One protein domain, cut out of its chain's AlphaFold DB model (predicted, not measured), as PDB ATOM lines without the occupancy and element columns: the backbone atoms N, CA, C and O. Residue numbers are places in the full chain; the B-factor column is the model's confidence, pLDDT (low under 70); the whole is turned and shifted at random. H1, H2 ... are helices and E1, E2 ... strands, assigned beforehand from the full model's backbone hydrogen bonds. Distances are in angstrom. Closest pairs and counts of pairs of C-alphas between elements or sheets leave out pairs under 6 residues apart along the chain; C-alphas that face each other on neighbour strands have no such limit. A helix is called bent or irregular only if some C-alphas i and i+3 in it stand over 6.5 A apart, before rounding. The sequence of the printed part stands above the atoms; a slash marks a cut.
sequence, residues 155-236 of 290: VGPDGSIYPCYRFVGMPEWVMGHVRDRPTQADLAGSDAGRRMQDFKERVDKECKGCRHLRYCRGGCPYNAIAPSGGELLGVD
ATOM      1  N   VAL A 155       6.785 260.637  13.474       97.69
ATOM      2  CA  VAL A 155       5.612 260.636  12.602       97.69
ATOM      3  C   VAL A 155       4.755 259.435  12.979       97.69
ATOM      4  O   VAL A 155       5.222 258.295  12.942       97.69
ATOM      5  N   GLY A 156       3.520 259.698  13.394       97.19
ATOM      6  CA  GLY A 156       2.523 258.672  13.666       97.19
ATOM      7  C   GLY A 156       2.076 257.958  12.384       97.19
ATOM      8  O   GLY A 156       2.244 258.494  11.286       97.19
ATOM      9  N   PRO A 157       1.475 256.759  12.490       96.44
ATOM     10  CA  PRO A 157       0.966 256.019  11.328       96.44
ATOM     11  C   PRO A 157      -0.079 256.781  10.498       96.44
ATOM     12  O   PRO A 157      -0.277 256.480   9.324       96.44
ATOM     13  N   ASP A 158      -0.755 257.750  11.110       96.19
ATOM     14  CA  ASP A 158      -1.741 258.635  10.496       96.19
ATOM     15  C   ASP A 158      -1.113 259.821   9.742       96.19
ATOM     16  O   ASP A 158      -1.793 260.449   8.935       96.19
ATOM     17  N   GLY A 159       0.177 260.095   9.958       97.75
ATOM     18  CA  GLY A 159       0.898 261.243   9.405       97.75
ATOM     19  C   GLY A 159       1.019 262.436  10.358       97.75
ATOM     20  O   GLY A 159       1.641 263.436   9.989       97.75
ATOM     21  N   SER A 160       0.478 262.343  11.577       98.38
ATOM     22  CA  SER A 160       0.650 263.366  12.614       98.38
ATOM     23  C   SER A 160       2.100 263.409  13.104       98.38
ATOM     24  O   SER A 160       2.744 262.374  13.271       98.38
ATOM     25  N   ILE A 161       2.626 264.609  13.338       98.06
ATOM     26  CA  ILE A 161       3.997 264.851  13.803       98.06
ATOM     27  C   ILE A 161       3.968 265.139  15.306       98.06
ATOM     28  O   ILE A 161       3.151 265.930  15.769       98.06
ATOM     29  N   TYR A 162       4.874 264.518  16.058       97.06
ATOM     30  CA  TYR A 162       4.990 264.605  17.516       97.06
ATOM     31  C   TYR A 162       6.423 264.966  17.939       97.06
ATOM     32  O   TYR A 162       7.358 264.643  17.195       97.06
ATOM     33  N   PRO A 163       6.640 265.501  19.161       94.81
ATOM     34  CA  PRO A 163       7.982 265.838  19.645       94.81
ATOM     35  C   PRO A 163       8.925 264.634  19.728       94.81
ATOM     36  O   PRO A 163      10.128 264.751  19.551       94.81
ATOM     37  N   CYS A 164       8.404 263.442  20.017       94.44
ATOM     38  CA  CYS A 164       9.168 262.201  19.949       94.44
ATOM     39  C   CYS A 164       8.226 260.994  19.925       94.44
ATOM     40  O   CYS A 164       7.016 261.115  20.139       94.44
ATOM     41  N   TYR A 165       8.787 259.797  19.723       93.81
ATOM     42  CA  TYR A 165       8.004 258.563  19.604       93.81
ATOM     43  C   TYR A 165       7.146 258.268  20.846       93.81
ATOM     44  O   TYR A 165       6.111 257.607  20.749       93.81
ATOM     45  N   ARG A 166       7.542 258.773  22.023       94.31
ATOM     46  CA  ARG A 166       6.810 258.540  23.275       94.31
ATOM     47  C   ARG A 166       5.446 259.232  23.287       94.31
ATOM     48  O   ARG A 166       4.537 258.700  23.916       94.31
ATOM     49  N   PHE A 167       5.273 260.312  22.526       95.19
ATOM     50  CA  PHE A 167       4.025 261.076  22.421       95.19
ATOM     51  C   PHE A 167       3.064 260.582  21.330       95.19
ATOM     52  O   PHE A 167       1.911 260.996  21.297       95.19
ATOM     53  N   VAL A 168       3.503 259.677  20.446       96.25
ATOM     54  CA  VAL A 168       2.680 259.205  19.314       96.25
ATOM     55  C   VAL A 168       1.345 258.643  19.806       96.25
ATOM     56  O   VAL A 168       1.333 257.778  20.683       96.25
ATOM     57  N   GLY A 169       0.234 259.109  19.236       94.88
ATOM     58  CA  GLY A 169      -1.120 258.720  19.644       94.88
ATOM     59  C   GLY A 169      -1.727 259.559  20.775       94.88
ATOM     60  O   GLY A 169      -2.798 259.206  21.251       94.88
ATOM     61  N   MET A 170      -1.075 260.648  21.199       95.25
ATOM     62  CA  MET A 170      -1.606 261.605  22.179       95.25
ATOM     63  C   MET A 170      -1.981 262.918  21.463       95.25
ATOM     64  O   MET A 170      -1.077 263.674  21.099       95.25
ATOM     65  N   PRO A 171      -3.272 263.183  21.170       95.19
ATOM     66  CA  PRO A 171      -3.698 264.313  20.335       95.19
ATOM     67  C   PRO A 171      -3.209 265.687  20.815       95.19
ATOM     68  O   PRO A 171      -2.892 266.551  20.004       95.19
ATOM     69  N   GLU A 172      -3.091 265.880  22.125       94.94
ATOM     70  CA  GLU A 172      -2.615 267.109  22.760       94.94
ATOM     71  C   GLU A 172      -1.114 267.382  22.547       94.94
ATOM     72  O   GLU A 172      -0.631 268.467  22.869       94.94
ATOM     73  N   TRP A 173      -0.384 266.409  21.996       95.31
ATOM     74  CA  TRP A 173       1.036 266.505  21.656       95.31
ATOM     75  C   TRP A 173       1.296 266.545  20.145       95.31
ATOM     76  O   TRP A 173       2.444 266.413  19.719       95.31
ATOM     77  N   VAL A 174       0.262 266.717  19.317       97.25
ATOM     78  CA  VAL A 174       0.429 266.884  17.868       97.25
ATOM     79  C   VAL A 174       1.018 268.265  17.568       97.25
ATOM     80  O   VAL A 174       0.474 269.290  17.971       97.25
ATOM     81  N   MET A 175       2.133 268.288  16.840       97.19
ATOM     82  CA  MET A 175       2.821 269.508  16.400       97.19
ATOM     83  C   MET A 175       2.388 269.961  15.000       97.19
ATOM     84  O   MET A 175       2.547 271.125  14.650       97.19
ATOM     85  N   GLY A 176       1.872 269.042  14.182       97.44
ATOM     86  CA  GLY A 176       1.481 269.287  12.795       97.44
ATOM     87  C   GLY A 176       1.252 267.983  12.039       97.44
ATOM     88  O   GLY A 176       1.211 266.912  12.644       97.44
ATOM     89  N   HIS A 177       1.132 268.050  10.713       98.25
ATOM     90  CA  HIS A 177       0.900 266.877   9.871       98.25
ATOM     91  C   HIS A 177       1.804 266.884   8.628       98.25
ATOM     92  O   HIS A 177       2.000 267.916   7.988       98.25
ATOM     93  N   VAL A 178       2.344 265.723   8.238       97.69
ATOM     94  CA  VAL A 178       3.350 265.622   7.154       97.69
ATOM     95  C   VAL A 178       2.861 266.126   5.793       97.69
ATOM     96  O   VAL A 178       3.653 266.624   4.995       97.69
ATOM     97  N   ARG A 179       1.554 266.020   5.518       97.75
ATOM     98  CA  ARG A 179       0.950 266.503   4.259       97.75
ATOM     99  C   ARG A 179       1.025 268.019   4.107       97.75
ATOM    100  O   ARG A 179       1.111 268.491   2.977       97.75
ATOM    101  N   ASP A 180       1.050 268.741   5.221       97.75
ATOM    102  CA  ASP A 180       1.063 270.204   5.230       97.75
ATOM    103  C   ASP A 180       2.478 270.758   5.024       97.75
ATOM    104  O   ASP A 180       2.651 271.957   4.837       97.75
ATOM    105  N   ARG A 181       3.489 269.873   5.001       97.06
ATOM    106  CA  ARG A 181       4.910 270.205   4.819       97.06
ATOM    107  C   ARG A 181       5.386 271.319   5.773       97.06
ATOM    108  O   ARG A 181       5.982 272.288   5.297       97.06
ATOM    109  N   PRO A 182       5.141 271.198   7.092       96.69
ATOM    110  CA  PRO A 182       5.529 272.233   8.038       96.69
ATOM    111  C   PRO A 182       7.050 272.398   8.073       96.69
ATOM    112  O   PRO A 182       7.807 271.428   7.976       96.69
ATOM    113  N   THR A 183       7.496 273.636   8.241       95.31
ATOM    114  CA  THR A 183       8.883 273.939   8.587       95.31
ATOM    115  C   THR A 183       9.149 273.582  10.053       95.31
ATOM    116  O   THR A 183       8.226 273.433  10.854       95.31
ATOM    117  N   GLN A 184      10.422 273.489  10.447       92.38
ATOM    118  CA  GLN A 184      10.774 273.312  11.863       92.38
ATOM    119  C   GLN A 184      10.234 274.451  12.741       92.38
ATOM    120  O   GLN A 184       9.815 274.203  13.867       92.38
ATOM    121  N   ALA A 185      10.183 275.681  12.214       93.69
ATOM    122  CA  ALA A 185       9.623 276.827  12.924       93.69
ATOM    123  C   ALA A 185       8.113 276.672  13.172       93.69
ATOM    124  O   ALA A 185       7.645 277.000  14.261       93.69
ATOM    125  N   ASP A 186       7.368 276.113  12.211       95.31
ATOM    126  CA  ASP A 186       5.937 275.824  12.383       95.31
ATOM    127  C   ASP A 186       5.718 274.784  13.492       95.31
ATOM    128  O   ASP A 186       4.871 274.970  14.365       95.31
ATOM    129  N   LEU A 187       6.531 273.721  13.507       95.38
ATOM    130  CA  LEU A 187       6.472 272.682  14.539       95.38
ATOM    131  C   LEU A 187       6.836 273.240  15.921       95.38
ATOM    132  O   LEU A 187       6.111 273.010  16.890       95.38
ATOM    133  N   ALA A 188       7.921 274.010  16.017       93.00
ATOM    134  CA  ALA A 188       8.347 274.679  17.245       93.00
ATOM    135  C   ALA A 188       7.288 275.671  17.762       93.00
ATOM    136  O   ALA A 188       7.105 275.811  18.970       93.00
ATOM    137  N   GLY A 189       6.555 276.312  16.849       94.12
ATOM    138  CA  GLY A 189       5.449 277.223  17.136       94.12
ATOM    139  C   GLY A 189       4.117 276.550  17.485       94.12
ATOM    140  O   GLY A 189       3.151 277.258  17.772       94.12
ATOM    141  N   SER A 190       4.022 275.220  17.482       95.19
ATOM    142  CA  SER A 190       2.831 274.506  17.970       95.19
ATOM    143  C   SER A 190       2.706 274.576  19.500       95.19
ATOM    144  O   SER A 190       3.669 274.895  20.200       95.19
ATOM    145  N   ASP A 191       1.530 274.252  20.052       94.44
ATOM    146  CA  ASP A 191       1.351 274.168  21.511       94.44
ATOM    147  C   ASP A 191       2.303 273.142  22.142       94.44
ATOM    148  O   ASP A 191       2.946 273.422  23.153       94.44
ATOM    149  N   ALA A 192       2.443 271.974  21.512       93.69
ATOM    150  CA  ALA A 192       3.372 270.935  21.939       93.69
ATOM    151  C   ALA A 192       4.840 271.385  21.825       93.69
ATOM    152  O   ALA A 192       5.632 271.117  22.727       93.69
ATOM    153  N   GLY A 193       5.193 272.107  20.755       93.25
ATOM    154  CA  GLY A 193       6.526 272.677  20.549       93.25
ATOM    155  C   GLY A 193       6.904 273.699  21.622       93.25
ATOM    156  O   GLY A 193       7.962 273.575  22.236       93.25
ATOM    157  N   ARG A 194       6.005 274.641  21.934       92.81
ATOM    158  CA  ARG A 194       6.204 275.614  23.024       92.81
ATOM    159  C   ARG A 194       6.377 274.940  24.383       92.81
ATOM    160  O   ARG A 194       7.328 275.251  25.088       92.81
ATOM    161  N   ARG A 195       5.536 273.951  24.709       90.75
ATOM    162  CA  ARG A 195       5.666 273.173  25.958       90.75
ATOM    163  C   ARG A 195       7.027 272.491  26.085       90.75
ATOM    164  O   ARG A 195       7.557 272.363  27.184       90.75
ATOM    165  N   MET A 196       7.590 272.024  24.971       89.81
ATOM    166  CA  MET A 196       8.938 271.461  24.964       89.81
ATOM    167  C   MET A 196      10.003 272.544  25.184       89.81
ATOM    168  O   MET A 196      10.954 272.301  25.916       89.81
ATOM    169  N   GLN A 197       9.838 273.754  24.642       89.19
ATOM    170  CA  GLN A 197      10.759 274.869  24.908       89.19
ATOM    171  C   GLN A 197      10.751 275.311  26.380       89.19
ATOM    172  O   GLN A 197      11.821 275.594  26.923       89.19
ATOM    173  N   ASP A 198       9.598 275.272  27.056       92.06
ATOM    174  CA  ASP A 198       9.487 275.588  28.492       92.06
ATOM    175  C   ASP A 198      10.411 274.705  29.356       92.06
ATOM    176  O   ASP A 198      10.927 275.138  30.393       92.06
ATOM    177  N   PHE A 199      10.688 273.470  28.914       93.88
ATOM    178  CA  PHE A 199      11.644 272.581  29.578       93.88
ATOM    179  C   PHE A 199      13.053 273.180  29.617       93.88
ATOM    180  O   PHE A 199      13.710 273.125  30.655       93.88
ATOM    181  N   LYS A 200      13.509 273.814  28.533       90.69
ATOM    182  CA  LYS A 200      14.836 274.441  28.468       90.69
ATOM    183  C   LYS A 200      14.973 275.561  29.499       90.69
ATOM    184  O   LYS A 200      15.942 275.593  30.256       90.69
ATOM    185  N   GLU A 201      13.957 276.417  29.609       92.00
ATOM    186  CA  GLU A 201      13.936 277.483  30.617       92.00
ATOM    187  C   GLU A 201      13.913 276.939  32.052       92.00
ATOM    188  O   GLU A 201      14.499 277.524  32.970       92.00
ATOM    189  N   ARG A 202      13.220 275.814  32.272       94.19
ATOM    190  CA  ARG A 202      13.199 275.108  33.558       94.19
ATOM    191  C   ARG A 202      14.589 274.580  33.907       94.19
ATOM    192  O   ARG A 202      15.037 274.790  35.035       94.19
ATOM    193  N   VAL A 203      15.285 273.961  32.951       95.00
ATOM    194  CA  VAL A 203      16.655 273.452  33.121       95.00
ATOM    195  C   VAL A 203      17.622 274.577  33.487       95.00
ATOM    196  O   VAL A 203      18.380 274.422  34.444       95.00
ATOM    197  N   ASP A 204      17.549 275.730  32.818       92.88
ATOM    198  CA  ASP A 204      18.412 276.886  33.112       92.88
ATOM    199  C   ASP A 204      18.253 277.410  34.551       92.88
ATOM    200  O   ASP A 204      19.202 277.940  35.138       92.88
ATOM    201  N   LYS A 205      17.064 277.239  35.143       94.75
ATOM    202  CA  LYS A 205      16.763 277.622  36.531       94.75
ATOM    203  C   LYS A 205      17.179 276.533  37.526       94.75
ATOM    204  O   LYS A 205      17.947 276.814  38.442       94.75
ATOM    205  N   GLU A 206      16.689 275.307  37.346       95.75
ATOM    206  CA  GLU A 206      16.835 274.194  38.304       95.75
ATOM    207  C   GLU A 206      18.236 273.565  38.291       95.75
ATOM    208  O   GLU A 206      18.745 273.125  39.320       95.75
ATOM    209  N   CYS A 207      18.891 273.521  37.128       96.69
ATOM    210  CA  CYS A 207      20.218 272.919  36.982       96.69
ATOM    211  C   CYS A 207      21.354 273.947  37.081       96.69
ATOM    212  O   CYS A 207      22.519 273.610  36.832       96.69
ATOM    213  N   LYS A 208      21.043 275.199  37.443       95.62
ATOM    214  CA  LYS A 208      22.021 276.282  37.557       95.62
ATOM    215  C   LYS A 208      23.143 275.896  38.524       95.62
ATOM    216  O   LYS A 208      22.906 275.571  39.681       95.62
ATOM    217  N   GLY A 209      24.385 275.948  38.045       95.06
ATOM    218  CA  GLY A 209      25.571 275.594  38.835       95.06
ATOM    219  C   GLY A 209      25.870 274.093  38.926       95.06
ATOM    220  O   GLY A 209      26.861 273.714  39.545       95.06
ATOM    221  N   CYS A 210      25.079 273.221  38.293       96.81
ATOM    222  CA  CYS A 210      25.403 271.799  38.223       96.81
ATOM    223  C   CYS A 210      26.636 271.557  37.334       96.81
ATOM    224  O   CYS A 210      26.650 271.933  36.160       96.81
ATOM    225  N   ARG A 211      27.644 270.843  37.860       95.75
ATOM    226  CA  ARG A 211      28.887 270.509  37.134       95.75
ATOM    227  C   ARG A 211      28.668 269.682  35.857       95.75
ATOM    228  O   ARG A 211      29.513 269.706  34.968       95.75
ATOM    229  N   HIS A 212      27.540 268.977  35.751       95.88
ATOM    230  CA  HIS A 212      27.217 268.105  34.614       95.88
ATOM    231  C   HIS A 212      26.326 268.776  33.560       95.88
ATOM    232  O   HIS A 212      26.055 268.168  32.528       95.88
ATOM    233  N   LEU A 213      25.855 270.014  33.779       95.19
ATOM    234  CA  LEU A 213      24.842 270.658  32.927       95.19
ATOM    235  C   LEU A 213      25.221 270.662  31.436       95.19
ATOM    236  O   LEU A 213      24.375 270.411  30.581       95.19
ATOM    237  N   ARG A 214      26.508 270.873  31.129       92.38
ATOM    238  CA  ARG A 214      27.036 270.978  29.759       92.38
ATOM    239  C   ARG A 214      26.687 269.773  28.870       92.38
ATOM    240  O   ARG A 214      26.476 269.953  27.669       92.38
ATOM    241  N   TYR A 215      26.617 268.579  29.457       93.38
ATOM    242  CA  TYR A 215      26.326 267.329  28.755       93.38
ATOM    243  C   TYR A 215      25.105 266.583  29.284       93.38
ATOM    244  O   TYR A 215      24.622 265.719  28.584       93.38
ATOM    245  N   CYS A 216      24.594 266.878  30.480       95.44
ATOM    246  CA  CYS A 216      23.366 266.261  30.988       95.44
ATOM    247  C   CYS A 216      22.107 266.949  30.439       95.44
ATOM    248  O   CYS A 216      21.102 266.285  30.210       95.44
ATOM    249  N   ARG A 217      22.156 268.278  30.243       94.44
ATOM    250  CA  ARG A 217      21.049 269.093  29.696       94.44
ATOM    251  C   ARG A 217      19.702 268.944  30.422       94.44
ATOM    252  O   ARG A 217      18.657 269.228  29.861       94.44
ATOM    253  N   GLY A 218      19.728 268.539  31.694       95.00
ATOM    254  CA  GLY A 218      18.523 268.388  32.516       95.00
ATOM    255  C   GLY A 218      17.737 267.094  32.286       95.00
ATOM    256  O   GLY A 218      16.707 266.900  32.934       95.00
ATOM    257  N   GLY A 219      18.231 266.190  31.435       95.56
ATOM    258  CA  GLY A 219      17.591 264.911  31.144       95.56
ATOM    259  C   GLY A 219      16.474 265.009  30.100       95.56
ATOM    260  O   GLY A 219      16.446 265.907  29.262       95.56
ATOM    261  N   CYS A 220      15.539 264.057  30.129       95.56
ATOM    262  CA  CYS A 220      14.480 263.961  29.130       95.56
ATOM    263  C   CYS A 220      13.238 264.794  29.513       95.56
ATOM    264  O   CYS A 220      12.668 264.561  30.585       95.56
ATOM    265  N   PRO A 221      12.710 265.655  28.618       94.81
ATOM    266  CA  PRO A 221      11.489 266.422  28.885       94.81
ATOM    267  C   PRO A 221      10.267 265.527  29.123       94.81
ATOM    268  O   PRO A 221       9.457 265.811  29.999       94.81
ATOM    269  N   TYR A 222      10.154 264.394  28.416       95.19
ATOM    270  CA  TYR A 222       9.068 263.437  28.664       95.19
ATOM    271  C   TYR A 222       9.129 262.881  30.093       95.19
ATOM    272  O   TYR A 222       8.102 262.750  30.752       95.19
ATOM    273  N   ASN A 223      10.325 262.546  30.589       95.44
ATOM    274  CA  ASN A 223      10.475 262.023  31.949       95.44
ATOM    275  C   ASN A 223      10.112 263.067  33.007       95.44
ATOM    276  O   ASN A 223       9.613 262.692  34.061       95.44
ATOM    277  N   ALA A 224      10.345 264.348  32.725       95.19
ATOM    278  CA  ALA A 224      10.024 265.439  33.636       95.19
ATOM    279  C   ALA A 224       8.511 265.640  33.833       95.19
ATOM    280  O   ALA A 224       8.084 266.016  34.921       95.19
ATOM    281  N   ILE A 225       7.703 265.360  32.805       94.44
ATOM    282  CA  ILE A 225       6.241 265.548  32.839       94.44
ATOM    283  C   ILE A 225       5.455 264.258  33.113       94.44
ATOM    284  O   ILE A 225       4.280 264.307  33.467       94.44
ATOM    285  N   ALA A 226       6.064 263.085  32.915       93.62
ATOM    286  CA  ALA A 226       5.366 261.806  33.057       93.62
ATOM    287  C   ALA A 226       4.807 261.550  34.475       93.62
ATOM    288  O   ALA A 226       3.665 261.096  34.566       93.62
ATOM    289  N   PRO A 227       5.531 261.849  35.574       89.50
ATOM    290  CA  PRO A 227       5.028 261.635  36.935       89.50
ATOM    291  C   PRO A 227       3.837 262.525  37.320       89.50
ATOM    292  O   PRO A 227       3.069 262.172  38.209       89.50
ATOM    293  N   SER A 228       3.694 263.675  36.666       89.44
ATOM    294  CA  SER A 228       2.700 264.719  36.943       89.44
ATOM    295  C   SER A 228       1.549 264.729  35.931       89.44
ATOM    296  O   SER A 228       0.802 265.700  35.852       89.44
ATOM    297  N   GLY A 229       1.403 263.677  35.118       88.94
ATOM    298  CA  GLY A 229       0.314 263.585  34.142       88.94
ATOM    299  C   GLY A 229       0.402 264.607  33.003       88.94
ATOM    300  O   GLY A 229      -0.612 264.916  32.385       88.94
ATOM    301  N   GLY A 230       1.598 265.127  32.709       90.56
ATOM    302  CA  GLY A 230       1.846 266.043  31.593       90.56
ATOM    303  C   GLY A 230       2.232 267.465  32.007       90.56
ATOM    304  O   GLY A 230       2.578 268.261  31.137       90.56
ATOM    305  N   GLU A 231       2.214 267.785  33.302       91.81
ATOM    306  CA  GLU A 231       2.592 269.108  33.812       91.81
ATOM    307  C   GLU A 231       4.101 269.227  34.070       91.81
ATOM    308  O   GLU A 231       4.715 268.367  34.701       91.81
ATOM    309  N   LEU A 232       4.726 270.319  33.632       93.44
ATOM    310  CA  LEU A 232       6.153 270.557  33.851       93.44
ATOM    311  C   LEU A 232       6.422 271.147  35.245       93.44
ATOM    312  O   LEU A 232       6.496 272.362  35.419       93.44
ATOM    313  N   LEU A 233       6.613 270.275  36.239       93.12
ATOM    314  CA  LEU A 233       6.900 270.680  37.624       93.12
ATOM    315  C   LEU A 233       8.402 270.763  37.944       93.12
ATOM    316  O   LEU A 233       8.817 271.497  38.839       93.12
ATOM    317  N   GLY A 234       9.240 270.047  37.194       94.25
ATOM    318  CA  GLY A 234      10.676 269.954  37.444       94.25
ATOM    319  C   GLY A 234      11.457 269.515  36.211       94.25
ATOM    320  O   GLY A 234      10.962 269.598  35.091       94.25
ATOM    321  N   VAL A 235      12.693 269.074  36.426       95.88
ATOM    322  CA  VAL A 235      13.523 268.423  35.397       95.88
ATOM    323  C   VAL A 235      13.387 266.897  35.488       95.88
ATOM    324  O   VAL A 235      12.550 266.401  36.241       95.88
ATOM    325  N   ASP A 236      14.180 266.132  34.732       96.69
ATOM    326  CA  ASP A 236      14.095 264.669  34.760       96.69
ATOM    327  C   ASP A 236      14.318 264.109  36.186       96.69
ATOM    328  O   ASP A 236      15.380 264.347  36.777       96.69
TER     329      ASP A 236
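What this domain is: This is residues 155 to 236 of the 290 residues of the protein "4Fe-4S ferredoxin-type domain-containing protein" of Methanosaeta sp. PtaB.Bin087 (UniProt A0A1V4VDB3). One long helix, H2, runs lengthwise through an elongated body of mostly loops, with a head of loops at its first end that holds the short strand E1 and the short helix H1. Past the far end of H2 the chain turns back through the small helix H3 to H4, which lies crosswise beside H2, and residues 229 to 236 fold back over H4. The printed part has 82 residues, with one named strand and four named helices in the order E1, H1, H2, H3, H4; the class is mostly helix, though under half of the residues are in named elements. It is only just compact, close to loose, with a radius of gyration of the C-alphas of 13.9 A, and spans 43 by 25 by 18 A.

Where its parts are: The printed part begins at Val 155. E1 is residues 160 to 162, from C-alpha 160 at (0.650, 263.366, 12.614), and is 6.7 A long. H1 is residues 184 to 188, 6.1 A long. H2, residues 191 to 206, runs 22.8 A from C-alpha 191 at (1.351, 274.168, 21.511) to C-alpha 206 at (16.835, 274.194, 38.304). H3, residues 213 to 216, is 5.0 A long. H4, residues 221 to 228, is 12.0 A long and ends at C-alpha 228 at (2.700, 264.719, 36.943); it is irregular, with C-alphas 224 and 227 7.1 A apart.

How they stand to each other: E1 pairs with no named strand, but its residues 160 to 161 pair antiparallel with residues 176 to 177. E1 and H1 are only just apart, at 8.2 A. The closest C-alphas of E1 and H2, those of Tyr 162 and Ala 192, are 7.9 A apart. H1 and H2 are close but not clearly touching; their closest C-alphas, those of Leu 187 and Gly 193, are 6.0 A apart. H2 and H4 are also close but not clearly touching, with the C-alphas of Phe 199 and Pro 221 closest at 6.2 A; their lines are about perpendicular, at 90 degrees. H3 is apart from E1, H1, H2 and H4. In H1 every O i to N i+4 pair is within hydrogen-bond range, in H2 9 of 12 and in H4 2 of 4 are, and H3 is too short for such a pair.

The domain as a whole: The two C-alphas farthest apart, those of Arg 179 and Gly 209, are 43.4 A apart. The printed part has no cut. The link from E1 to H1, residues 163 to 183, is long; those from H1 to H2 and from H3 to H4 are tight, and that from H2 to H3 is short. The mean pLDDT of the printed part is 94.7, and no printed residue is under 70.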